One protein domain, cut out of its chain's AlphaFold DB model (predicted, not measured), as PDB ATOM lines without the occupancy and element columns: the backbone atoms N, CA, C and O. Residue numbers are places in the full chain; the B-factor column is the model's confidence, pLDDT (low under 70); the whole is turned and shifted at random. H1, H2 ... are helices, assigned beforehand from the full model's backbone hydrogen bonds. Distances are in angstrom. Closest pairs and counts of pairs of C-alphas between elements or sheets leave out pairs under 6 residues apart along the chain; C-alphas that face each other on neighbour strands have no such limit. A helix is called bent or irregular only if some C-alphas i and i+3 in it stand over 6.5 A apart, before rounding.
ATOM      1  N   GLY A   4     -51.428 -38.683  93.061       93.38
ATOM      2  CA  GLY A   4     -51.093 -38.330  94.438       93.38
ATOM      3  C   GLY A   4     -52.167 -37.477  95.110       93.38
ATOM      4  O   GLY A   4     -52.557 -37.763  96.239       93.38
ATOM      5  N   LEU A   5     -52.717 -36.487  94.403       94.44
ATOM      6  CA  LEU A   5     -53.791 -35.647  94.942       94.44
ATOM      7  C   LEU A   5     -55.085 -36.442  95.186       94.44
ATOM      8  O   LEU A   5     -55.758 -36.217  96.189       94.44
ATOM      9  N   GLN A   6     -55.425 -37.389  94.303       95.31
ATOM     10  CA  GLN A   6     -56.571 -38.285  94.517       95.31
ATOM     11  C   GLN A   6     -56.341 -39.223  95.705       95.31
ATOM     12  O   GLN A   6     -57.246 -39.422  96.512       95.31
ATOM     13  N   THR A   7     -55.125 -39.747  95.866       96.19
ATOM     14  CA  THR A   7     -54.775 -40.565  97.030       96.19
ATOM     15  C   THR A   7     -54.920 -39.769  98.323       96.19
ATOM     16  O   THR A   7     -55.560 -40.262  99.249       96.19
ATOM     17  N   VAL A   8     -54.423 -38.526  98.382       96.75
ATOM     18  CA  VAL A   8     -54.607 -37.647  99.554       96.75
ATOM     19  C   VAL A   8     -56.088 -37.395  99.823       96.75
ATOM     20  O   VAL A   8     -56.517 -37.541 100.960       96.75
ATOM     21  N   LYS A   9     -56.890 -37.102  98.793       96.69
ATOM     22  CA  LYS A   9     -58.344 -36.921  98.937       96.69
ATOM     23  C   LYS A   9     -59.028 -38.138  99.568       96.69
ATOM     24  O   LYS A   9     -59.888 -37.977 100.427       96.69
ATOM     25  N   ASN A  10     -58.642 -39.339  99.146       96.56
ATOM     26  CA  ASN A  10     -59.280 -40.578  99.586       96.56
ATOM     27  C   ASN A  10     -58.789 -41.056 100.960       96.56
ATOM     28  O   ASN A  10     -59.556 -41.656 101.704       96.56
ATOM     29  N   THR A  11     -57.517 -40.819 101.290       97.12
ATOM     30  CA  THR A  11     -56.885 -41.344 102.516       97.12
ATOM     31  C   THR A  11     -56.817 -40.322 103.650       97.12
ATOM     32  O   THR A  11     -56.866 -40.710 104.812       97.12
ATOM     33  N   HIS A  12     -56.763 -39.025 103.328       97.25
ATOM     34  CA  HIS A  12     -56.630 -37.915 104.278       97.25
ATOM     35  C   HIS A  12     -57.566 -36.750 103.897       97.25
ATOM     36  O   HIS A  12     -57.092 -35.659 103.561       97.25
ATOM     37  N   PRO A  13     -58.900 -36.933 103.942       96.69
ATOM     38  CA  PRO A  13     -59.858 -35.928 103.470       96.69
ATOM     39  C   PRO A  13     -59.719 -34.578 104.191       96.69
ATOM     40  O   PRO A  13     -59.736 -33.537 103.545       96.69
ATOM     41  N   GLN A  14     -59.441 -34.580 105.498       96.75
ATOM     42  CA  GLN A  14     -59.208 -33.349 106.268       96.75
ATOM     43  C   GLN A  14     -58.014 -32.537 105.745       96.75
ATOM     44  O   GLN A  14     -58.051 -31.309 105.711       96.75
ATOM     45  N   VAL A  15     -56.944 -33.220 105.321       96.88
ATOM     46  CA  VAL A  15     -55.778 -32.571 104.709       96.88
ATOM     47  C   VAL A  15     -56.156 -32.002 103.349       96.88
ATOM     48  O   VAL A  15     -55.783 -30.871 103.045       96.88
ATOM     49  N   TYR A  16     -56.912 -32.759 102.549       96.31
ATOM     50  CA  TYR A  16     -57.395 -32.315 101.245       96.31
ATOM     51  C   TYR A  16     -58.248 -31.041 101.344       96.31
ATOM     52  O   TYR A  16     -58.012 -30.091 100.597       96.31
ATOM     53  N   ASP A  17     -59.161 -30.979 102.312       95.12
ATOM     54  CA  ASP A  17     -60.034 -29.821 102.537       95.12
ATOM     55  C   ASP A  17     -59.230 -28.554 102.890       95.12
ATOM     56  O   ASP A  17     -59.550 -27.447 102.442       95.12
ATOM     57  N   GLN A  18     -58.116 -28.717 103.614       95.38
ATOM     58  CA  GLN A  18     -57.201 -27.634 103.990       95.38
ATOM     59  C   GLN A  18     -56.350 -27.102 102.827       95.38
ATOM     60  O   GLN A  18     -55.866 -25.969 102.889       95.38
ATOM     61  N   LEU A  19     -56.164 -27.866 101.742       94.25
ATOM     62  CA  LEU A  19     -55.275 -27.471 100.639       94.25
ATOM     63  C   LEU A  19     -55.681 -26.135 100.009       94.25
ATOM     64  O   LEU A  19     -54.818 -25.309  99.714       94.25
ATOM     65  N   SER A  20     -56.985 -25.901  99.850       91.62
ATOM     66  CA  SER A  20     -57.516 -24.652  99.291       91.62
ATOM     67  C   SER A  20     -57.152 -23.430 100.148       91.62
ATOM     68  O   SER A  20     -56.696 -22.409  99.625       91.62
ATOM     69  N   GLN A  21     -57.268 -23.559 101.472       93.44
ATOM     70  CA  GLN A  21     -56.954 -22.507 102.439       93.44
ATOM     71  C   GLN A  21     -55.447 -22.236 102.508       93.44
ATOM     72  O   GLN A  21     -55.016 -21.079 102.542       93.44
ATOM     73  N   LEU A  22     -54.626 -23.290 102.469       93.88
ATOM     74  CA  LEU A  22     -53.167 -23.165 102.440       93.88
ATOM     75  C   LEU A  22     -52.672 -22.484 101.166       93.88
ATOM     76  O   LEU A  22     -51.802 -21.613 101.229       93.88
ATOM     77  N   MET A  23     -53.245 -22.847 100.022       93.06
ATOM     78  CA  MET A  23     -52.956 -22.223  98.734       93.06
ATOM     79  C   MET A  23     -53.265 -20.722  98.769       93.06
ATOM     80  O   MET A  23     -52.392 -19.907  98.459       93.06
ATOM     81  N   ALA A  24     -54.466 -20.350  99.226       91.88
ATOM     82  CA  ALA A  24     -54.868 -18.953  99.377       91.88
ATOM     83  C   ALA A  24     -53.924 -18.187 100.322       91.88
ATOM     84  O   ALA A  24     -53.444 -17.106  99.980       91.88
ATOM     85  N   SER A  25     -53.574 -18.785 101.463       92.50
ATOM     86  CA  SER A  25     -52.662 -18.189 102.446       92.50
ATOM     87  C   SER A  25     -51.256 -17.964 101.885       92.50
ATOM     88  O   SER A  25     -50.648 -16.923 102.133       92.50
ATOM     89  N   MET A  26     -50.726 -18.904 101.096       91.19
ATOM     90  CA  MET A  26     -49.407 -18.773 100.465       91.19
ATOM     91  C   MET A  26     -49.370 -17.652  99.424       91.19
ATOM     92  O   MET A  26     -48.377 -16.928  99.299       91.19
ATOM     93  N   ILE A  27     -50.455 -17.498  98.668       88.94
ATOM     94  CA  ILE A  27     -50.591 -16.434  97.674       88.94
ATOM     95  C   ILE A  27     -50.689 -15.083  98.365       88.94
ATOM     96  O   ILE A  27     -49.918 -14.187  98.022       88.94
ATOM     97  N   LYS A  28     -51.539 -14.977  99.390       88.62
ATOM     98  CA  LYS A  28     -51.665 -13.784 100.231       88.62
ATOM     99  C   LYS A  28     -50.322 -13.395 100.850       88.62
ATOM    100  O   LYS A  28     -49.883 -12.255 100.748       88.62
ATOM    101  N   LEU A  29     -49.588 -14.362 101.403       88.00
ATOM    102  CA  LEU A  29     -48.228 -14.163 101.913       88.00
ATOM    103  C   LEU A  29     -47.287 -13.584 100.853       88.00
ATOM    104  O   LEU A  29     -46.540 -12.645 101.127       88.00
ATOM    105  N   THR A  30     -47.310 -14.145  99.646       84.75
ATOM    106  CA  THR A  30     -46.382 -13.760  98.581       84.75
ATOM    107  C   THR A  30     -46.704 -12.376  98.013       84.75
ATOM    108  O   THR A  30     -45.796 -11.558  97.842       84.75
ATOM    109  N   ILE A  31     -47.976 -12.109  97.722       85.06
ATOM    110  CA  ILE A  31     -48.417 -10.894  97.034       85.06
ATOM    111  C   ILE A  31     -48.611  -9.750  98.029       85.06
ATOM    112  O   ILE A  31     -48.031  -8.684  97.835       85.06
ATOM    113  N   ASP A  32     -49.344  -9.975  99.114       81.69
ATOM    114  CA  ASP A  32     -49.830  -8.887  99.967       81.69
ATOM    115  C   ASP A  32     -48.786  -8.510 101.024       81.69
ATOM    116  O   ASP A  32     -48.512  -7.334 101.258       81.69
ATOM    117  N   TYR A  33     -48.138  -9.511 101.631       75.06
ATOM    118  CA  TYR A  33     -47.217  -9.286 102.751       75.06
ATOM    119  C   TYR A  33     -45.752  -9.128 102.351       75.06
ATOM    120  O   TYR A  33     -44.998  -8.425 103.030       75.06
ATOM    121  N   GLU A  34     -45.310  -9.817 101.300       76.81
ATOM    122  CA  GLU A  34     -43.942  -9.681 100.790       76.81
ATOM    123  C   GLU A  34     -43.850  -8.733  99.585       76.81
ATOM    124  O   GLU A  34     -42.738  -8.358  99.197       76.81
ATOM    125  N   GLN A  35     -44.992  -8.327  99.012       81.38
ATOM    126  CA  GLN A  35     -45.062  -7.471  97.820       81.38
ATOM    127  C   GLN A  35     -44.216  -8.039  96.678       81.38
ATOM    128  O   GLN A  35     -43.466  -7.340  95.984       81.38
ATOM    129  N   LYS A  36     -44.268  -9.366  96.526       82.00
ATOM    130  CA  LYS A  36     -43.461 -10.118  95.576       82.00
ATOM    131  C   LYS A  36     -44.342 -10.776  94.513       82.00
ATOM    132  O   LYS A  36     -45.428 -11.262  94.804       82.00
ATOM    133  N   PRO A  37     -43.855 -10.878  93.264       76.94
ATOM    134  CA  PRO A  37     -44.519 -11.705  92.263       76.94
ATOM    135  C   PRO A  37     -44.510 -13.188  92.666       76.94
ATOM    136  O   PRO A  37     -43.550 -13.654  93.285       76.94
ATOM    137  N   LEU A  38     -45.528 -13.940  92.222       72.56
ATOM    138  CA  LEU A  38     -45.720 -15.377  92.502       72.56
ATOM    139  C   LEU A  38     -44.499 -16.253  92.187       72.56
ATOM    140  O   LEU A  38     -44.292 -17.288  92.806       72.56
ATOM    141  N   ASN A  39     -43.627 -15.845  91.265       71.25
ATOM    142  CA  ASN A  39     -42.395 -16.586  90.982       71.25
ATOM    143  C   ASN A  39     -41.380 -16.586  92.150       71.25
ATOM    144  O   ASN A  39     -40.444 -17.388  92.125       71.25
ATOM    145  N   ASN A  40     -41.557 -15.740  93.174       81.00
ATOM    146  CA  ASN A  40     -40.765 -15.786  94.408       81.00
ATOM    147  C   ASN A  40     -41.132 -16.955  95.324       81.00
ATOM    148  O   ASN A  40     -40.326 -17.301  96.186       81.00
ATOM    149  N   ILE A  41     -42.255 -17.636  95.077       81.38
ATOM    150  CA  ILE A  41     -42.623 -18.883  95.758       81.38
ATOM    151  C   ILE A  41     -41.478 -19.909  95.671       81.38
ATOM    152  O   ILE A  41     -41.115 -20.527  96.668       81.38
ATOM    153  N   ASN A  42     -40.794 -20.010  94.521       80.94
ATOM    154  CA  ASN A  42     -39.626 -20.888  94.386       80.94
ATOM    155  C   ASN A  42     -38.474 -20.515  95.336       80.94
ATOM    156  O   ASN A  42     -37.765 -21.402  95.801       80.94
ATOM    157  N   LYS A  43     -38.250 -19.221  95.601       82.69
ATOM    158  CA  LYS A  43     -37.212 -18.789  96.546       82.69
ATOM    159  C   LYS A  43     -37.612 -19.154  97.975       82.69
ATOM    160  O   LYS A  43     -36.798 -19.716  98.695       82.69
ATOM    161  N   GLN A  44     -38.868 -18.918  98.345       82.88
ATOM    162  CA  GLN A  44     -39.370 -19.274  99.670       82.88
ATOM    163  C   GLN A  44     -39.282 -20.781  99.944       82.88
ATOM    164  O   GLN A  44     -38.871 -21.184 101.031       82.88
ATOM    165  N   PHE A  45     -39.598 -21.622  98.958       86.12
ATOM    166  CA  PHE A  45     -39.435 -23.069  99.099       86.12
ATOM    167  C   PHE A  45     -37.978 -23.513  99.064       86.12
ATOM    168  O   PHE A  45     -37.618 -24.427  99.794       86.12
ATOM    169  N   GLN A  46     -37.114 -22.857  98.285       85.88
ATOM    170  CA  GLN A  46     -35.675 -23.099  98.374       85.88
ATOM    171  C   GLN A  46     -35.163 -22.819  99.794       85.88
ATOM    172  O   GLN A  46     -34.434 -23.640 100.344       85.88
ATOM    173  N   ASP A  47     -35.571 -21.703 100.398       82.50
ATOM    174  CA  ASP A  47     -35.212 -21.370 101.777       82.50
ATOM    175  C   ASP A  47     -35.815 -22.383 102.763       82.50
ATOM    176  O   ASP A  47     -35.154 -22.768 103.725       82.50
ATOM    177  N   CYS A  48     -37.030 -22.881 102.503       85.00
ATOM    178  CA  CYS A  48     -37.647 -23.951 103.287       85.00
ATOM    179  C   CYS A  48     -36.830 -25.246 103.243       85.00
ATOM    180  O   CYS A  48     -36.440 -25.762 104.287       85.00
ATOM    181  N   ILE A  49     -36.476 -25.708 102.044       87.31
ATOM    182  CA  ILE A  49     -35.646 -26.895 101.826       87.31
ATOM    183  C   ILE A  49     -34.287 -26.748 102.512       87.31
ATOM    184  O   ILE A  49     -33.817 -27.660 103.191       87.31
ATOM    185  N   MET A  50     -33.654 -25.590 102.335       83.25
ATOM    186  CA  MET A  50     -32.292 -25.370 102.795       83.25
ATOM    187  C   MET A  50     -32.191 -25.071 104.282       83.25
ATOM    188  O   MET A  50     -31.124 -25.322 104.824       83.25
ATOM    189  N   ASN A  51     -33.224 -24.555 104.947       79.44
ATOM    190  CA  ASN A  51     -33.111 -24.128 106.350       79.44
ATOM    191  C   ASN A  51     -33.982 -24.940 107.306       79.44
ATOM    192  O   ASN A  51     -33.566 -25.171 108.429       79.44
ATOM    193  N   TYR A  52     -35.151 -25.393 106.860       76.00
ATOM    194  CA  TYR A  52     -36.188 -25.916 107.752       76.00
ATOM    195  C   TYR A  52     -36.504 -27.384 107.480       76.00
ATOM    196  O   TYR A  52     -36.809 -28.131 108.401       76.00
ATOM    197  N   PHE A  53     -36.373 -27.832 106.228       78.56
ATOM    198  CA  PHE A  53     -36.923 -29.119 105.828       78.56
ATOM    199  C   PHE A  53     -36.357 -30.302 106.615       78.56
ATOM    200  O   PHE A  53     -37.092 -31.141 107.129       78.56
ATOM    201  N   PHE A  54     -35.034 -30.352 106.739       79.88
ATOM    202  CA  PHE A  54     -34.411 -31.421 107.495       79.88
ATOM    203  C   PHE A  54     -34.744 -31.333 108.981       79.88
ATOM    204  O   PHE A  54     -35.122 -32.323 109.589       79.88
ATOM    205  N   GLU A  55     -34.589 -30.155 109.578       74.69
ATOM    206  CA  GLU A  55     -34.631 -30.012 111.031       74.69
ATOM    207  C   GLU A  55     -36.032 -30.206 111.603       74.69
ATOM    208  O   GLU A  55     -36.156 -30.845 112.652       74.69
ATOM    209  N   ASP A  56     -37.040 -29.710 110.884       72.88
ATOM    210  CA  ASP A  56     -38.437 -29.731 111.303       72.88
ATOM    211  C   ASP A  56     -39.161 -31.023 110.893       72.88
ATOM    212  O   ASP A  56     -40.015 -31.489 111.634       72.88
ATOM    213  N   PHE A  57     -38.842 -31.631 109.739       75.81
ATOM    214  CA  PHE A  57     -39.712 -32.678 109.170       75.81
ATOM    215  C   PHE A  57     -39.095 -34.066 109.061       75.81
ATOM    216  O   PHE A  57     -39.831 -35.038 108.998       75.81
ATOM    217  N   ILE A  58     -37.773 -34.210 108.954       82.81
ATOM    218  CA  ILE A  58     -37.182 -35.539 108.674       82.81
ATOM    219  C   ILE A  58     -36.076 -35.903 109.654       82.81
ATOM    220  O   ILE A  58     -35.800 -37.079 109.879       82.81
ATOM    221  N   GLY A  59     -35.468 -34.904 110.286       82.38
ATOM    222  CA  GLY A  59     -34.275 -35.060 111.095       82.38
ATOM    223  C   GLY A  59     -34.445 -36.118 112.164       82.38
ATOM    224  O   GLY A  59     -33.619 -37.016 112.239       82.38
ATOM    225  N   ASP A  60     -35.530 -36.064 112.932       84.62
ATOM    226  CA  ASP A  60     -35.754 -37.023 114.016       84.62
ATOM    227  C   ASP A  60     -36.159 -38.416 113.513       84.62
ATOM    228  O   ASP A  60     -35.805 -39.405 114.149       84.62
ATOM    229  N   LEU A  61     -36.797 -38.516 112.340       86.62
ATOM    230  CA  LEU A  61     -37.145 -39.802 111.728       86.62
ATOM    231  C   LEU A  61     -35.904 -40.585 111.297       86.62
ATOM    232  O   LEU A  61     -35.848 -41.794 111.502       86.62
ATOM    233  N   ILE A  62     -34.905 -39.905 110.722       84.25
ATOM    234  CA  ILE A  62     -33.729 -40.582 110.158       84.25
ATOM    235  C   ILE A  62     -32.499 -40.563 111.069       84.25
ATOM    236  O   ILE A  62     -31.535 -41.284 110.800       84.25
ATOM    237  N   LYS A  63     -32.493 -39.743 112.134       79.25
ATOM    238  CA  LYS A  63     -31.331 -39.559 113.025       79.25
ATOM    239  C   LYS A  63     -30.882 -40.853 113.696       79.25
ATOM    240  O   LYS A  63     -29.691 -40.981 113.954       79.25
ATOM    241  N   ASN A  64     -31.771 -41.820 113.910       77.88
ATOM    242  CA  ASN A  64     -31.423 -43.104 114.529       77.88
ATOM    243  C   ASN A  64     -30.367 -43.891 113.734       77.88
ATOM    244  O   ASN A  64     -29.615 -44.658 114.311       77.88
ATOM    245  N   ARG A  65     -30.233 -43.677 112.419       75.62
ATOM    246  CA  ARG A  65     -29.126 -44.267 111.637       75.62
ATOM    247  C   ARG A  65     -27.794 -43.533 111.833       75.62
ATOM    248  O   ARG A  65     -26.723 -44.055 111.534       75.62
ATOM    249  N   PHE A  66     -27.861 -42.300 112.308       78.56
ATOM    250  CA  PHE A  66     -26.752 -41.367 112.418       78.56
ATOM    251  C   PHE A  66     -26.545 -40.939 113.873       78.56
ATOM    252  O   PHE A  66     -26.291 -39.764 114.117       78.56
ATOM    253  N   GLU A  67     -26.662 -41.863 114.835       72.88
ATOM    254  CA  GLU A  67     -26.749 -41.587 116.286       72.88
ATOM    255  C   GLU A  67     -25.678 -40.612 116.814       72.88
ATOM    256  O   GLU A  67     -25.932 -39.849 117.744       72.88
ATOM    257  N   ASN A  68     -24.512 -40.561 116.160       83.00
ATOM    258  CA  ASN A  68     -23.376 -39.711 116.525       83.00
ATOM    259  C   ASN A  68     -23.292 -38.368 115.776       83.00
ATOM    260  O   ASN A  68     -22.361 -37.595 116.000       83.00
ATOM    261  N   LEU A  69     -24.216 -38.082 114.859       82.81
ATOM    262  CA  LEU A  69     -24.213 -36.868 114.049       82.81
ATOM    263  C   LEU A  69     -25.321 -35.906 114.482       82.81
ATOM    264  O   LEU A  69     -26.481 -36.261 114.693       82.81
ATOM    265  N   THR A  70     -24.963 -34.629 114.547       83.88
ATOM    266  CA  THR A  70     -25.931 -33.536 114.657       83.88
ATOM    267  C   THR A  70     -26.783 -33.448 113.391       83.88
ATOM    268  O   THR A  70     -26.340 -33.814 112.297       83.88
ATOM    269  N   LYS A  71     -27.989 -32.877 113.508       81.94
ATOM    270  CA  LYS A  71     -28.889 -32.699 112.359       81.94
ATOM    271  C   LYS A  71     -28.198 -31.974 111.186       81.94
ATOM    272  O   LYS A  71     -28.291 -32.394 110.033       81.94
ATOM    273  N   ASN A  72     -27.404 -30.947 111.494       83.31
ATOM    274  CA  ASN A  72     -26.629 -30.207 110.497       83.31
ATOM    275  C   ASN A  72     -25.526 -31.039 109.824       83.31
ATOM    276  O   ASN A  72     -25.312 -30.903 108.621       83.31
ATOM    277  N   GLN A  73     -24.851 -31.933 110.553       86.31
ATOM    278  CA  GLN A  73     -23.860 -32.838 109.959       86.31
ATOM    279  C   GLN A  73     -24.506 -33.833 108.991       86.31
ATOM    280  O   GLN A  73     -23.975 -34.044 107.903       86.31
ATOM    281  N   ILE A  74     -25.672 -34.384 109.340       85.06
ATOM    282  CA  ILE A  74     -26.417 -35.309 108.472       85.06
ATOM    283  C   ILE A  74     -26.786 -34.615 107.155       85.06
ATOM    284  O   ILE A  74     -26.460 -35.098 106.071       85.06
ATOM    285  N   LYS A  75     -27.388 -33.425 107.235       86.50
ATOM    286  CA  LYS A  75     -27.721 -32.606 106.063       86.50
ATOM    287  C   LYS A  75     -26.500 -32.273 105.200       86.50
ATOM    288  O   LYS A  75     -26.570 -32.392 103.976       86.50
ATOM    289  N   ASN A  76     -25.382 -31.888 105.814       87.12
ATOM    290  CA  ASN A  76     -24.145 -31.595 105.087       87.12
ATOM    291  C   ASN A  76     -23.577 -32.838 104.389       87.12
ATOM    292  O   ASN A  76     -23.101 -32.728 103.259       87.12
ATOM    293  N   ASN A  77     -23.681 -34.016 105.011       87.19
ATOM    294  CA  ASN A  77     -23.287 -35.278 104.390       87.19
ATOM    295  C   ASN A  77     -24.130 -35.572 103.147       87.19
ATOM    296  O   ASN A  77     -23.560 -35.817 102.088       87.19
ATOM    297  N   PHE A  78     -25.458 -35.443 103.222       88.06
ATOM    298  CA  PHE A  78     -26.321 -35.611 102.046       88.06
ATOM    299  C   PHE A  78     -25.983 -34.621 100.924       88.06
ATOM    300  O   PHE A  78     -25.858 -35.014  99.766       88.06
ATOM    301  N   MET A  79     -25.766 -33.344 101.250       86.38
ATOM    302  CA  MET A  79     -25.373 -32.329 100.262       86.38
ATOM    303  C   MET A  79     -24.014 -32.619  99.607       86.38
ATOM    304  O   MET A  79     -23.815 -32.307  98.423       86.38
ATOM    305  N   ARG A  80     -23.081 -33.216 100.357       88.06
ATOM    306  CA  ARG A  80     -21.799 -33.690  99.831       88.06
ATOM    307  C   ARG A  80     -22.009 -34.861  98.876       88.06
ATOM    308  O   ARG A  80     -21.586 -34.754  97.732       88.06
ATOM    309  N   THR A  81     -22.753 -35.890  99.284       85.94
ATOM    310  CA  THR A  81     -23.093 -37.039  98.429       85.94
ATOM    311  C   THR A  81     -23.758 -36.601  97.124       85.94
ATOM    312  O   THR A  81     -23.339 -37.021  96.051       85.94
ATOM    313  N   ILE A  82     -24.722 -35.676  97.188       86.81
ATOM    314  CA  ILE A  82     -25.365 -35.090  96.000       86.81
ATOM    315  C   ILE A  82     -24.333 -34.412  95.086       86.81
ATOM    316  O   ILE A  82     -24.387 -34.544  93.863       86.81
ATOM    317  N   SER A  83     -23.393 -33.661  95.664       85.62
ATOM    318  CA  SER A  83     -22.352 -32.975  94.893       85.62
ATOM    319  C   SER A  83     -21.397 -33.958  94.216       85.62
ATOM    320  O   SER A  83     -21.050 -33.752  93.051       85.62
ATOM    321  N   ASP A  84     -21.023 -35.026  94.917       84.69
ATOM    322  CA  ASP A  84     -20.133 -36.069  94.415       84.69
ATOM    323  C   ASP A  84     -20.811 -36.848  93.271       84.69
ATOM    324  O   ASP A  84     -20.245 -36.952  92.180       84.69
ATOM    325  N   GLU A  85     -22.070 -37.271  93.445       83.56
ATOM    326  CA  GLU A  85     -22.881 -37.936  92.412       83.56
ATOM    327  C   GLU A  85     -23.041 -37.075  91.146       83.56
ATOM    328  O   GLU A  85     -22.920 -37.569  90.020       83.56
ATOM    329  N   MET A  86     -23.272 -35.768  91.311       80.38
ATOM    330  CA  MET A  86     -23.347 -34.828  90.187       80.38
ATOM    331  C   MET A  86     -22.007 -34.666  89.464       80.38
ATOM    332  O   MET A  86     -21.987 -34.507  88.242       80.38
ATOM    333  N   SER A  87     -20.887 -34.704  90.190       79.38
ATOM    334  CA  SER A  87     -19.552 -34.575  89.597       79.38
ATOM    335  C   SER A  87     -19.162 -35.810  88.773       79.38
ATOM    336  O   SER A  87     -18.657 -35.666  87.659       79.38
ATOM    337  N   MET A  88     -19.495 -37.015  89.251       68.44
ATOM    338  CA  MET A  88     -19.193 -38.274  88.558       68.44
ATOM    339  C   MET A  88     -20.019 -38.483  87.283       68.44
ATOM    340  O   MET A  88     -19.548 -39.086  86.317       68.44
ATOM    341  N   LYS A  89     -21.239 -37.934  87.220       62.28
ATOM    342  CA  LYS A  89     -22.053 -37.954  85.991       62.28
ATOM    343  C   LYS A  89     -21.485 -37.087  84.865       62.28
ATOM    344  O   LYS A  89     -21.844 -37.308  83.709       62.28
ATOM    345  N   ASN A  90     -20.605 -36.133  85.172       58.41
ATOM    346  CA  ASN A  90     -19.980 -35.266  84.170       58.41
ATOM    347  C   ASN A  90     -18.662 -35.833  83.623       58.41
ATOM    348  O   ASN A  90     -18.270 -35.478  82.515       58.41
ATOM    349  N   GLU A 108     -30.685 -29.860  87.530       59.41
ATOM    350  CA  GLU A 108     -31.244 -30.090  88.850       59.41
ATOM    351  C   GLU A 108     -30.439 -29.236  89.813       59.41
ATOM    352  O   GLU A 108     -29.225 -29.370  89.972       59.41
ATOM    353  N   LYS A 109     -31.102 -28.241  90.396       72.62
ATOM    354  CA  LYS A 109     -30.458 -27.416  91.407       72.62
ATOM    355  C   LYS A 109     -30.208 -28.326  92.608       72.62
ATOM    356  O   LYS A 109     -31.146 -28.973  93.056       72.62
ATOM    357  N   LYS A 110     -28.981 -28.345  93.143       76.94
ATOM    358  CA  LYS A 110     -28.557 -29.243  94.242       76.94
ATOM    359  C   LYS A 110     -29.569 -29.348  95.389       76.94
ATOM    360  O   LYS A 110     -29.776 -30.429  95.917       76.94
ATOM    361  N   TYR A 111     -30.225 -28.240  95.741       79.62
ATOM    362  CA  TYR A 111     -31.223 -28.227  96.809       79.62
ATOM    363  C   TYR A 111     -32.470 -29.069  96.499       79.62
ATOM    364  O   TYR A 111     -33.047 -29.621  97.418       79.62
ATOM    365  N   MET A 112     -32.883 -29.222  95.236       83.19
ATOM    366  CA  MET A 112     -34.052 -30.037  94.859       83.19
ATOM    367  C   MET A 112     -33.813 -31.537  95.047       83.19
ATOM    368  O   MET A 112     -34.761 -32.282  95.261       83.19
ATOM    369  N   LEU A 113     -32.551 -31.968  95.007       85.75
ATOM    370  CA  LEU A 113     -32.173 -33.354  95.277       85.75
ATOM    371  C   LEU A 113     -32.158 -33.677  96.767       85.75
ATOM    372  O   LEU A 113     -32.191 -34.845  97.144       85.75
ATOM    373  N   LEU A 114     -32.112 -32.655  97.622       87.62
ATOM    374  CA  LEU A 114     -32.040 -32.856  99.056       87.62
ATOM    375  C   LEU A 114     -33.323 -33.520  99.591       87.62
ATOM    376  O   LEU A 114     -33.198 -34.541 100.268       87.62
ATOM    377  N   PRO A 115     -34.545 -33.070  99.226       88.69
ATOM    378  CA  PRO A 115     -35.741 -33.788  99.626       88.69
ATOM    379  C   PRO A 115     -35.872 -35.192  99.049       88.69
ATOM    380  O   PRO A 115     -36.339 -36.081  99.754       88.69
ATOM    381  N   GLN A 116     -35.389 -35.415  97.824       87.19
ATOM    382  CA  GLN A 116     -35.351 -36.749  97.228       87.19
ATOM    383  C   GLN A 116     -34.496 -37.704  98.072       87.19
ATOM    384  O   GLN A 116     -34.960 -38.780  98.431       87.19
ATOM    385  N   LYS A 117     -33.280 -37.289  98.456       87.44
ATOM    386  CA  LYS A 117     -32.393 -38.097  99.309       87.44
ATOM    387  C   LYS A 117     -33.003 -38.407 100.670       87.44
ATOM    388  O   LYS A 117     -32.815 -39.500 101.190       87.44
ATOM    389  N   TYR A 118     -33.734 -37.462 101.251       88.12
ATOM    390  CA  TYR A 118     -34.409 -37.707 102.518       88.12
ATOM    391  C   TYR A 118     -35.573 -38.690 102.384       88.12
ATOM    392  O   TYR A 118     -35.718 -39.560 103.236       88.12
ATOM    393  N   ILE A 119     -36.360 -38.601 101.309       88.62
ATOM    394  CA  ILE A 119     -37.425 -39.568 101.009       88.62
ATOM    395  C   ILE A 119     -36.839 -40.964 100.762       88.62
ATOM    396  O   ILE A 119     -37.342 -41.937 101.316       88.62
ATOM    397  N   GLU A 120     -35.750 -41.066  99.992       88.69
ATOM    398  CA  GLU A 120     -35.012 -42.324  99.800       88.69
ATOM    399  C   GLU A 120     -34.595 -42.928 101.146       88.69
ATOM    400  O   GLU A 120     -34.763 -44.122 101.376       88.69
ATOM    401  N   GLU A 121     -34.094 -42.100 102.061       89.19
ATOM    402  CA  GLU A 121     -33.679 -42.553 103.383       89.19
ATOM    403  C   GLU A 121     -34.854 -43.019 104.254       89.19
ATOM    404  O   GLU A 121     -34.740 -44.036 104.936       89.19
ATOM    405  N   ILE A 122     -35.992 -42.325 104.202       90.94
ATOM    406  CA  ILE A 122     -37.226 -42.729 104.892       90.94
ATOM    407  C   ILE A 122     -37.686 -44.111 104.416       90.94
ATOM    408  O   ILE A 122     -38.004 -44.964 105.244       90.94
ATOM    409  N   ILE A 123     -37.679 -44.341 103.101       90.44
ATOM    410  CA  ILE A 123     -38.049 -45.629 102.499       90.44
ATOM    411  C   ILE A 123     -37.055 -46.719 102.919       90.44
ATOM    412  O   ILE A 123     -37.450 -47.800 103.353       90.44
ATOM    413  N   ASN A 124     -35.752 -46.428 102.879       90.38
ATOM    414  CA  ASN A 124     -34.716 -47.374 103.307       90.38
ATOM    415  C   ASN A 124     -34.879 -47.800 104.775       90.38
ATOM    416  O   ASN A 124     -34.603 -48.950 105.120       90.38
ATOM    417  N   GLN A 125     -35.327 -46.885 105.638       90.75
ATOM    418  CA  GLN A 125     -35.579 -47.152 107.055       90.75
ATOM    419  C   GLN A 125     -36.988 -47.697 107.340       90.75
ATOM    420  O   GLN A 125     -37.289 -47.989 108.497       90.75
ATOM    421  N   LYS A 126     -37.831 -47.871 106.311       91.88
ATOM    422  CA  LYS A 126     -39.231 -48.309 106.429       91.88
ATOM    423  C   LYS A 126     -40.057 -47.411 107.363       91.88
ATOM    424  O   LYS A 126     -40.742 -47.900 108.263       91.88
ATOM    425  N   LYS A 127     -39.904 -46.090 107.208       92.94
ATOM    426  CA  LYS A 127     -40.543 -45.037 108.023       92.94
ATOM    427  C   LYS A 127     -41.589 -44.221 107.262       92.94
ATOM    428  O   LYS A 127     -41.882 -43.079 107.614       92.94
ATOM    429  N   GLU A 128     -42.134 -44.776 106.185       93.75
ATOM    430  CA  GLU A 128     -43.073 -44.095 105.293       93.75
ATOM    431  C   GLU A 128     -44.351 -43.680 106.026       93.75
ATOM    432  O   GLU A 128     -44.824 -42.558 105.848       93.75
ATOM    433  N   SER A 129     -44.888 -44.561 106.877       94.62
ATOM    434  CA  SER A 129     -46.113 -44.285 107.634       94.62
ATOM    435  C   SER A 129     -45.913 -43.130 108.615       94.62
ATOM    436  O   SER A 129     -46.738 -42.219 108.662       94.62
ATOM    437  N   GLU A 130     -44.812 -43.135 109.371       94.38
ATOM    438  CA  GLU A 130     -44.493 -42.060 110.312       94.38
ATOM    439  C   GLU A 130     -44.222 -40.738 109.589       94.38
ATOM    440  O   GLU A 130     -44.644 -39.682 110.056       94.38
ATOM    441  N   TYR A 131     -43.575 -40.786 108.423       93.81
ATOM    442  CA  TYR A 131     -43.359 -39.602 107.597       93.81
ATOM    443  C   TYR A 131     -44.676 -39.001 107.092       93.81
ATOM    444  O   TYR A 131     -44.893 -37.797 107.237       93.81
ATOM    445  N   ILE A 132     -45.582 -39.825 106.558       95.06
ATOM    446  CA  ILE A 132     -46.914 -39.383 106.123       95.06
ATOM    447  C   ILE A 132     -47.676 -38.763 107.299       95.06
ATOM    448  O   ILE A 132     -48.207 -37.660 107.168       95.06
ATOM    449  N   GLN A 133     -47.693 -39.433 108.453       94.62
ATOM    450  CA  GLN A 133     -48.385 -38.944 109.644       94.62
ATOM    451  C   GLN A 133     -47.836 -37.587 110.102       94.62
ATOM    452  O   GLN A 133     -48.614 -36.683 110.406       94.62
ATOM    453  N   LEU A 134     -46.512 -37.423 110.095       93.38
ATOM    454  CA  LEU A 134     -45.856 -36.172 110.454       93.38
ATOM    455  C   LEU A 134     -46.220 -35.034 109.490       93.38
ATOM    456  O   LEU A 134     -46.543 -33.932 109.934       93.38
ATOM    457  N   LEU A 135     -46.219 -35.287 108.175       94.62
ATOM    458  CA  LEU A 135     -46.644 -34.291 107.184       94.62
ATOM    459  C   LEU A 135     -48.111 -33.888 107.377       94.62
ATOM    460  O   LEU A 135     -48.417 -32.695 107.361       94.62
ATOM    461  N   CYS A 136     -49.006 -34.856 107.597       95.94
ATOM    462  CA  CYS A 136     -50.418 -34.590 107.877       95.94
ATOM    463  C   CYS A 136     -50.588 -33.751 109.151       95.94
ATOM    464  O   CYS A 136     -51.327 -32.768 109.139       95.94
ATOM    465  N   GLN A 137     -49.864 -34.081 110.224       93.69
ATOM    466  CA  GLN A 137     -49.907 -33.329 111.477       93.69
ATOM    467  C   GLN A 137     -49.489 -31.870 111.276       93.69
ATOM    468  O   GLN A 137     -50.190 -30.972 111.737       93.69
ATOM    469  N   TYR A 138     -48.396 -31.617 110.549       92.06
ATOM    470  CA  TYR A 138     -47.967 -30.249 110.251       92.06
ATOM    471  C   TYR A 138     -49.020 -29.466 109.468       92.06
ATOM    472  O   TYR A 138     -49.268 -28.302 109.770       92.06
ATOM    473  N   ILE A 139     -49.661 -30.093 108.477       95.38
ATOM    474  CA  ILE A 139     -50.709 -29.448 107.675       95.38
ATOM    475  C   ILE A 139     -51.905 -29.058 108.552       95.38
ATOM    476  O   ILE A 139     -52.403 -27.934 108.442       95.38
ATOM    477  N   LEU A 140     -52.325 -29.953 109.447       95.62
ATOM    478  CA  LEU A 140     -53.507 -29.778 110.290       95.62
ATOM    479  C   LEU A 140     -53.258 -28.936 111.552       95.62
ATOM    480  O   LEU A 140     -54.217 -28.477 112.157       95.62
ATOM    481  N   GLU A 141     -52.006 -28.697 111.948       93.19
ATOM    482  CA  GLU A 141     -51.674 -27.965 113.179       93.19
ATOM    483  C   GLU A 141     -52.253 -26.542 113.195       93.19
ATOM    484  O   GLU A 141     -51.926 -25.737 112.330       93.19
ATOM    485  N   ASP A 142     -53.042 -26.165 114.197       89.69
ATOM    486  CA  ASP A 142     -53.608 -24.814 114.255       89.69
ATOM    487  C   ASP A 142     -52.546 -23.705 114.202       89.69
ATOM    488  O   ASP A 142     -51.486 -23.750 114.840       89.69
ATOM    489  N   ILE A 143     -52.853 -22.657 113.441       88.44
ATOM    490  CA  ILE A 143     -51.997 -21.479 113.348       88.44
ATOM    491  C   ILE A 143     -52.326 -20.562 114.521       88.44
ATOM    492  O   ILE A 143     -53.371 -19.921 114.551       88.44
ATOM    493  N   ARG A 144     -51.413 -20.498 115.494       91.31
ATOM    494  CA  ARG A 144     -51.584 -19.711 116.730       91.31
ATOM    495  C   ARG A 144     -51.070 -18.275 116.630       91.31
ATOM    496  O   ARG A 144     -51.149 -17.528 117.598       91.31
ATOM    497  N   PHE A 145     -50.471 -17.916 115.498       91.56
ATOM    498  CA  PHE A 145     -49.845 -16.615 115.283       91.56
ATOM    499  C   PHE A 145     -50.774 -15.689 114.508       91.56
ATOM    500  O   PHE A 145     -51.478 -16.142 113.604       91.56
ATOM    501  N   SER A 146     -50.725 -14.395 114.820       91.88
ATOM    502  CA  SER A 146     -51.526 -13.394 114.119       91.88
ATOM    503  C   SER A 146     -51.117 -13.307 112.654       91.88
ATOM    504  O   SER A 146     -49.938 -13.437 112.298       91.88
ATOM    505  N   GLU A 147     -52.097 -13.059 111.790       90.12
ATOM    506  CA  GLU A 147     -51.860 -12.979 110.358       90.12
ATOM    507  C   GLU A 147     -50.813 -11.905 110.015       90.12
ATOM    508  O   GLU A 147     -50.827 -10.794 110.542       90.12
ATOM    509  N   GLY A 148     -49.870 -12.240 109.130       83.69
ATOM    510  CA  GLY A 148     -48.800 -11.333 108.712       83.69
ATOM    511  C   GLY A 148     -47.563 -11.298 109.618       83.69
ATOM    512  O   GLY A 148     -46.534 -10.774 109.180       83.69
ATOM    513  N   GLU A 149     -47.583 -11.899 110.811       90.81
ATOM    514  CA  GLU A 149     -46.388 -12.032 111.658       90.81
ATOM    515  C   GLU A 149     -45.306 -12.919 111.014       90.81
ATOM    516  O   GLU A 149     -45.595 -13.844 110.257       90.81
ATOM    517  N   LEU A 150     -44.028 -12.710 111.354       87.44
ATOM    518  CA  LEU A 150     -42.922 -13.539 110.837       87.44
ATOM    519  C   LEU A 150     -43.086 -15.032 111.167       87.44
ATOM    520  O   LEU A 150     -42.712 -15.894 110.362       87.44
ATOM    521  N   ARG A 151     -43.647 -15.336 112.342       89.50
ATOM    522  CA  ARG A 151     -43.921 -16.710 112.783       89.50
ATOM    523  C   ARG A 151     -45.078 -17.320 111.999       89.50
ATOM    524  O   ARG A 151     -44.902 -18.412 111.465       89.50
ATOM    525  N   TRP A 152     -46.170 -16.574 111.816       92.50
ATOM    526  CA  TRP A 152     -47.277 -16.948 110.928       92.50
ATOM    527  C   TRP A 152     -46.774 -17.265 109.515       92.50
ATOM    528  O   TRP A 152     -46.992 -18.360 109.002       92.50
ATOM    529  N   ARG A 153     -45.979 -16.360 108.925       89.75
ATOM    530  CA  ARG A 153     -45.411 -16.537 107.577       89.75
ATOM    531  C   ARG A 153     -44.580 -17.810 107.459       89.75
ATOM    532  O   ARG A 153     -44.640 -18.530 106.466       89.75
ATOM    533  N   SER A 154     -43.767 -18.077 108.475       88.12
ATOM    534  CA  SER A 154     -42.923 -19.269 108.514       88.12
ATOM    535  C   SER A 154     -43.754 -20.544 108.660       88.12
ATOM    536  O   SER A 154     -43.454 -21.520 107.977       88.12
ATOM    537  N   GLN A 155     -44.821 -20.526 109.463       90.44
ATOM    538  CA  GLN A 155     -45.734 -21.660 109.605       90.44
ATOM    539  C   GLN A 155     -46.499 -21.937 108.302       90.44
ATOM    540  O   GLN A 155     -46.533 -23.083 107.868       90.44
ATOM    541  N   ILE A 156     -47.004 -20.909 107.607       92.38
ATOM    542  CA  ILE A 156     -47.642 -21.070 106.286       92.38
ATOM    543  C   ILE A 156     -46.692 -21.734 105.284       92.38
ATOM    544  O   ILE A 156     -47.056 -22.729 104.661       92.38
ATOM    545  N   ARG A 157     -45.450 -21.244 105.167       90.44
ATOM    546  CA  ARG A 157     -44.450 -21.843 104.264       90.44
ATOM    547  C   ARG A 157     -44.196 -23.316 104.574       90.44
ATOM    548  O   ARG A 157     -44.141 -24.124 103.650       90.44
ATOM    549  N   LYS A 158     -44.056 -23.650 105.860       89.62
ATOM    550  CA  LYS A 158     -43.865 -25.023 106.343       89.62
ATOM    551  C   LYS A 158     -45.043 -25.911 105.944       89.62
ATOM    552  O   LYS A 158     -44.829 -26.901 105.257       89.62
ATOM    553  N   LYS A 159     -46.271 -25.499 106.267       92.94
ATOM    554  CA  LYS A 159     -47.497 -26.241 105.943       92.94
ATOM    555  C   LYS A 159     -47.679 -26.495 104.453       92.94
ATOM    556  O   LYS A 159     -47.956 -27.616 104.039       92.94
ATOM    557  N   VAL A 160     -47.509 -25.454 103.638       93.44
ATOM    558  CA  VAL A 160     -47.657 -25.580 102.184       93.44
ATOM    559  C   VAL A 160     -46.588 -26.524 101.645       93.44
ATOM    560  O   VAL A 160     -46.895 -27.396 100.841       93.44
ATOM    561  N   PHE A 161     -45.344 -26.410 102.120       92.12
ATOM    562  CA  PHE A 161     -44.283 -27.317 101.700       92.12
ATOM    563  C   PHE A 161     -44.563 -28.774 102.102       92.12
ATOM    564  O   PHE A 161     -44.355 -29.670 101.287       92.12
ATOM    565  N   SER A 162     -45.117 -29.018 103.293       92.81
ATOM    566  CA  SER A 162     -45.577 -30.350 103.713       92.81
ATOM    567  C   SER A 162     -46.645 -30.917 102.782       92.81
ATOM    568  O   SER A 162     -46.559 -32.081 102.399       92.81
ATOM    569  N   ALA A 163     -47.614 -30.098 102.362       95.06
ATOM    570  CA  ALA A 163     -48.641 -30.514 101.410       95.06
ATOM    571  C   ALA A 163     -48.045 -30.899 100.046       95.06
ATOM    572  O   ALA A 163     -48.389 -31.949  99.498       95.06
ATOM    573  N   LEU A 164     -47.100 -30.097  99.538       93.31
ATOM    574  CA  LEU A 164     -46.382 -30.398  98.296       93.31
ATOM    575  C   LEU A 164     -45.653 -31.745  98.383       93.31
ATOM    576  O   LEU A 164     -45.694 -32.539  97.445       93.31
ATOM    577  N   LEU A 165     -44.979 -32.004  99.505       92.31
ATOM    578  CA  LEU A 165     -44.241 -33.244  99.729       92.31
ATOM    579  C   LEU A 165     -45.154 -34.454  99.880       92.31
ATOM    580  O   LEU A 165     -44.817 -35.507  99.354       92.31
ATOM    581  N   LEU A 166     -46.294 -34.311 100.554       94.81
ATOM    582  CA  LEU A 166     -47.256 -35.394 100.745       94.81
ATOM    583  C   LEU A 166     -47.836 -35.856  99.403       94.81
ATOM    584  O   LEU A 166     -47.787 -37.039  99.072       94.81
ATOM    585  N   VAL A 167     -48.331 -34.914  98.593       94.12
ATOM    586  CA  VAL A 167     -48.853 -35.220  97.250       94.12
ATOM    587  C   VAL A 167     -47.753 -35.790  96.362       94.12
ATOM    588  O   VAL A 167     -47.988 -36.727  95.597       94.12
ATOM    589  N   HIS A 168     -46.540 -35.247  96.455       91.06
ATOM    590  CA  HIS A 168     -45.406 -35.759  95.702       91.06
ATOM    591  C   HIS A 168     -45.028 -37.193  96.108       91.06
ATOM    592  O   HIS A 168     -44.829 -38.032  95.233       91.06
ATOM    593  N   PHE A 169     -44.999 -37.493  97.408       91.06
ATOM    594  CA  PHE A 169     -44.686 -38.821  97.936       91.06
ATOM    595  C   PHE A 169     -45.626 -39.888  97.361       91.06
ATOM    596  O   PHE A 169     -45.166 -40.918  96.876       91.06
ATOM    597  N   TYR A 170     -46.931 -39.601  97.295       92.62
ATOM    598  CA  TYR A 170     -47.909 -40.507  96.681       92.62
ATOM    599  C   TYR A 170     -47.823 -40.607  95.153       92.62
ATOM    600  O   TYR A 170     -48.332 -41.570  94.585       92.62
ATOM    601  N   ASN A 171     -47.203 -39.641  94.472       88.25
ATOM    602  CA  ASN A 171     -46.986 -39.718  93.026       88.25
ATOM    603  C   ASN A 171     -45.809 -40.640  92.652       88.25
ATOM    604  O   ASN A 171     -45.757 -41.105  91.520       88.25
ATOM    605  N   GLY A 172     -44.865 -40.904  93.563       81.19
ATOM    606  CA  GLY A 172     -43.783 -41.882  93.358       81.19
ATOM    607  C   GLY A 172     -42.739 -41.526  92.287       81.19
ATOM    608  O   GLY A 172     -41.885 -42.350  91.963       81.19
ATOM    609  N   TYR A 173     -42.780 -40.317  91.723       75.88
ATOM    610  CA  TYR A 173     -41.797 -39.827  90.749       75.88
ATOM    611  C   TYR A 173     -40.677 -39.041  91.442       75.88
ATOM    612  O   TYR A 173     -40.895 -38.540  92.535       75.88
ATOM    613  N   PRO A 174     -39.486 -38.884  90.841       78.50
ATOM    614  CA  PRO A 174     -38.447 -38.014  91.391       78.50
ATOM    615  C   PRO A 174     -38.850 -36.532  91.352       78.50
ATOM    616  O   PRO A 174     -39.510 -36.078  90.414       78.50
ATOM    617  N   ILE A 175     -38.406 -35.751  92.340       78.56
ATOM    618  CA  ILE A 175     -38.672 -34.307  92.408       78.56
ATOM    619  C   ILE A 175     -37.867 -33.550  91.337       78.56
ATOM    620  O   ILE A 175     -36.679 -33.280  91.526       78.56
ATOM    621  N   GLN A 176     -38.507 -33.111  90.245       77.62
ATOM    622  CA  GLN A 176     -37.806 -32.353  89.191       77.62
ATOM    623  C   GLN A 176     -37.828 -30.839  89.440       77.62
ATOM    624  O   GLN A 176     -36.838 -30.137  89.195       77.62
ATOM    625  N   SER A 177     -38.952 -30.291  89.920       81.31
ATOM    626  CA  SER A 177     -39.056 -28.863  90.244       81.31
ATOM    627  C   SER A 177     -40.150 -28.534  91.263       81.31
ATOM    628  O   SER A 177     -41.185 -29.189  91.316       81.31
ATOM    629  N   ILE A 178     -39.958 -27.445  92.018       84.44
ATOM    630  CA  ILE A 178     -40.988 -26.882  92.910       84.44
ATOM    631  C   ILE A 178     -42.277 -26.543  92.148       84.44
ATOM    632  O   ILE A 178     -43.362 -26.731  92.683       84.44
ATOM    633  N   PHE A 179     -42.171 -26.044  90.911       85.50
ATOM    634  CA  PHE A 179     -43.343 -25.689  90.103       85.50
ATOM    635  C   PHE A 179     -44.170 -26.918  89.736       85.50
ATOM    636  O   PHE A 179     -45.387 -26.868  89.792       85.50
ATOM    637  N   GLU A 180     -43.515 -28.035  89.431       85.69
ATOM    638  CA  GLU A 180     -44.205 -29.295  89.173       85.69
ATOM    639  C   GLU A 180     -44.903 -29.818  90.431       85.69
ATOM    640  O   GLU A 180     -46.070 -30.191  90.370       85.69
ATOM    641  N   MET A 181     -44.230 -29.795  91.590       88.94
ATOM    642  CA  MET A 181     -44.877 -30.149  92.859       88.94
ATOM    643  C   MET A 181     -46.095 -29.256  93.127       88.94
ATOM    644  O   MET A 181     -47.143 -29.749  93.545       88.94
ATOM    645  N   TRP A 182     -45.960 -27.953  92.862       90.56
ATOM    646  CA  TRP A 182     -47.037 -26.979  92.999       90.56
ATOM    647  C   TRP A 182     -48.209 -27.302  92.082       90.56
ATOM    648  O   TRP A 182     -49.314 -27.483  92.575       90.56
ATOM    649  N   ASP A 183     -47.977 -27.431  90.778       88.75
ATOM    650  CA  ASP A 183     -49.024 -27.692  89.786       88.75
ATOM    651  C   ASP A 183     -49.735 -29.032  90.055       88.75
ATOM    652  O   ASP A 183     -50.935 -29.169  89.828       88.75
ATOM    653  N   ASN A 184     -49.011 -30.009  90.603       89.62
ATOM    654  CA  ASN A 184     -49.556 -31.299  91.011       89.62
ATOM    655  C   ASN A 184     -50.463 -31.219  92.248       89.62
ATOM    656  O   ASN A 184     -51.420 -31.984  92.362       89.62
ATOM    657  N   THR A 185     -50.163 -30.300  93.164       92.25
ATOM    658  CA  THR A 185     -50.909 -30.108  94.418       92.25
ATOM    659  C   THR A 185     -52.066 -29.121  94.239       92.25
ATOM    660  O   THR A 185     -53.146 -29.321  94.786       92.25
ATOM    661  N   PHE A 186     -51.860 -28.086  93.422       91.06
ATOM    662  CA  PHE A 186     -52.755 -26.952  93.197       91.06
ATOM    663  C   PHE A 186     -53.007 -26.740  91.692       91.06
ATOM    664  O   PHE A 186     -52.634 -25.706  91.125       91.06
ATOM    665  N   PRO A 187     -53.645 -27.706  91.007       85.75
ATOM    666  CA  PRO A 187     -53.776 -27.689  89.546       85.75
ATOM    667  C   PRO A 187     -54.592 -26.505  89.015       85.75
ATOM    668  O   PRO A 187     -54.403 -26.082  87.876       85.75
ATOM    669  N   THR A 188     -55.478 -25.938  89.833       84.50
ATOM    670  CA  THR A 188     -56.301 -24.772  89.483       84.50
ATOM    671  C   THR A 188     -55.525 -23.454  89.510       84.50
ATOM    672  O   THR A 188     -56.024 -22.448  89.010       84.50
ATOM    673  N   GLN A 189     -54.305 -23.436  90.059       82.25
ATOM    674  CA  GLN A 189     -53.531 -22.214  90.266       82.25
ATOM    675  C   GLN A 189     -52.068 -22.388  89.850       82.25
ATOM    676  O   GLN A 189     -51.139 -22.091  90.602       82.25
ATOM    677  N   SER A 190     -51.865 -22.881  88.625       77.75
ATOM    678  CA  SER A 190     -50.530 -23.168  88.106       77.75
ATOM    679  C   SER A 190     -49.630 -21.930  88.071       77.75
ATOM    680  O   SER A 190     -49.981 -20.875  87.528       77.75
ATOM    681  N   ILE A 191     -48.419 -22.072  88.611       74.06
ATOM    682  CA  ILE A 191     -47.407 -21.019  88.557       74.06
ATOM    683  C   ILE A 191     -46.583 -21.238  87.293       74.06
ATOM    684  O   ILE A 191     -45.638 -22.028  87.264       74.06
ATOM    685  N   LYS A 192     -46.901 -20.482  86.236       66.38
ATOM    686  CA  LYS A 192     -46.133 -20.536  84.986       66.38
ATOM    687  C   LYS A 192     -44.653 -20.280  85.261       66.38
ATOM    688  O   LYS A 192     -44.238 -19.195  85.681       66.38
ATOM    689  N   ASN A 193     -43.836 -21.275  84.939       57.28
ATOM    690  CA  ASN A 193     -42.389 -21.171  84.957       57.28
ATOM    691  C   ASN A 193     -41.990 -20.092  83.929       57.28
ATOM    692  O   ASN A 193     -42.057 -20.329  82.723       57.28
TER     693      ASN A 193
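This is residues 4 to 90 and 108 to 193 of the 421 residues of an uncharacterized protein of Tetrahymena thermophila (strain SB210) (UniProt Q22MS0). Crossed helices pack round H7, which runs through the core between H2 on one side and H3 on the other, with H6 folded along it as a hairpin and the short H8 and H1 also packing on it. The long, sharply kinked H3 links this body to H4 and H5, which cross each other at one end of the longest axis. The printed part has 173 residues, with eight named helices, H1 to H8 in chain order, and no named strand; the class is all helix. It is compact and rounded, with a radius of gyration of the C-alphas of 16.0 A and spans of 42 by 33 by 29 A.

H3, residues 38 to 66, is the hub, touching six helices; it has a kink of 81 degrees near residue 60 and is irregular, with C-alphas 57 and 60 7.6 A apart. With residues 44 to 52 alone it touches H7, residues 150 to 171, about perpendicular at 74 degrees; their closest C-alphas, of Phe 45 and Phe 161, are 7.0 A apart. H7 touches H2, residues 13 to 33, at a steep tilt of 46 degrees, opposite ways, closest at the C-alphas of Leu 22 and Val 160, 6.0 A. H2 is only just irregular, with C-alphas 17 and 20 6.6 A apart. H6, residues 128 to 140, forms a helical hairpin with H7, closest at the C-alphas of Ile 139 and Lys 159, 4.9 A. H8, residues 178 to 185, touches H7 at the C-alphas of Leu 164 and Met 181, 5.6 A. H1, residues 4 to 11, touches H7 at the C-alphas of Gly 4 and Tyr 170, 4.5 A. H5, residues 110 to 124, touches H3 at a shallow tilt of 34 degrees, only just short of steep, with the C-alphas of Ile 62 and Ile 122 closest at 6.7 A. H4, residues 71 to 90, touches H5 at the C-alphas of Met 79 and Leu 114, 6.8 A; H4 and H7 are apart. Every O i to N i+4 pair is within hydrogen-bond range in H1, H6, H7 and H8; the counts are 14 of 17 in H2, 14 of 25 in H3, 15 of 16 in H4 and 8 of 11 in H5.

H3 measures 37.8 A from C-alpha 38 at (-45.720, -15.377, 92.502) to C-alpha 66 at (-26.752, -41.367, 112.418). H7 measures 31.9 A, H4 29.7 A, H2 29.5 A, H5 21.2 A and H6 18.4 A. H1 begins at C-alpha 4, (-51.093, -38.330, 94.438).

The two C-alphas farthest apart, of Asn 90 and Ser 146, are 48.7 A apart. Residues 91 to 107 are not printed; C-alphas 90 and 108 are 13.3 A apart across this cut. Of the links printed whole, none is long. The mean pLDDT of the printed part is 86.4; residues 88 to 90, 108 and 192 to 193 are under 70.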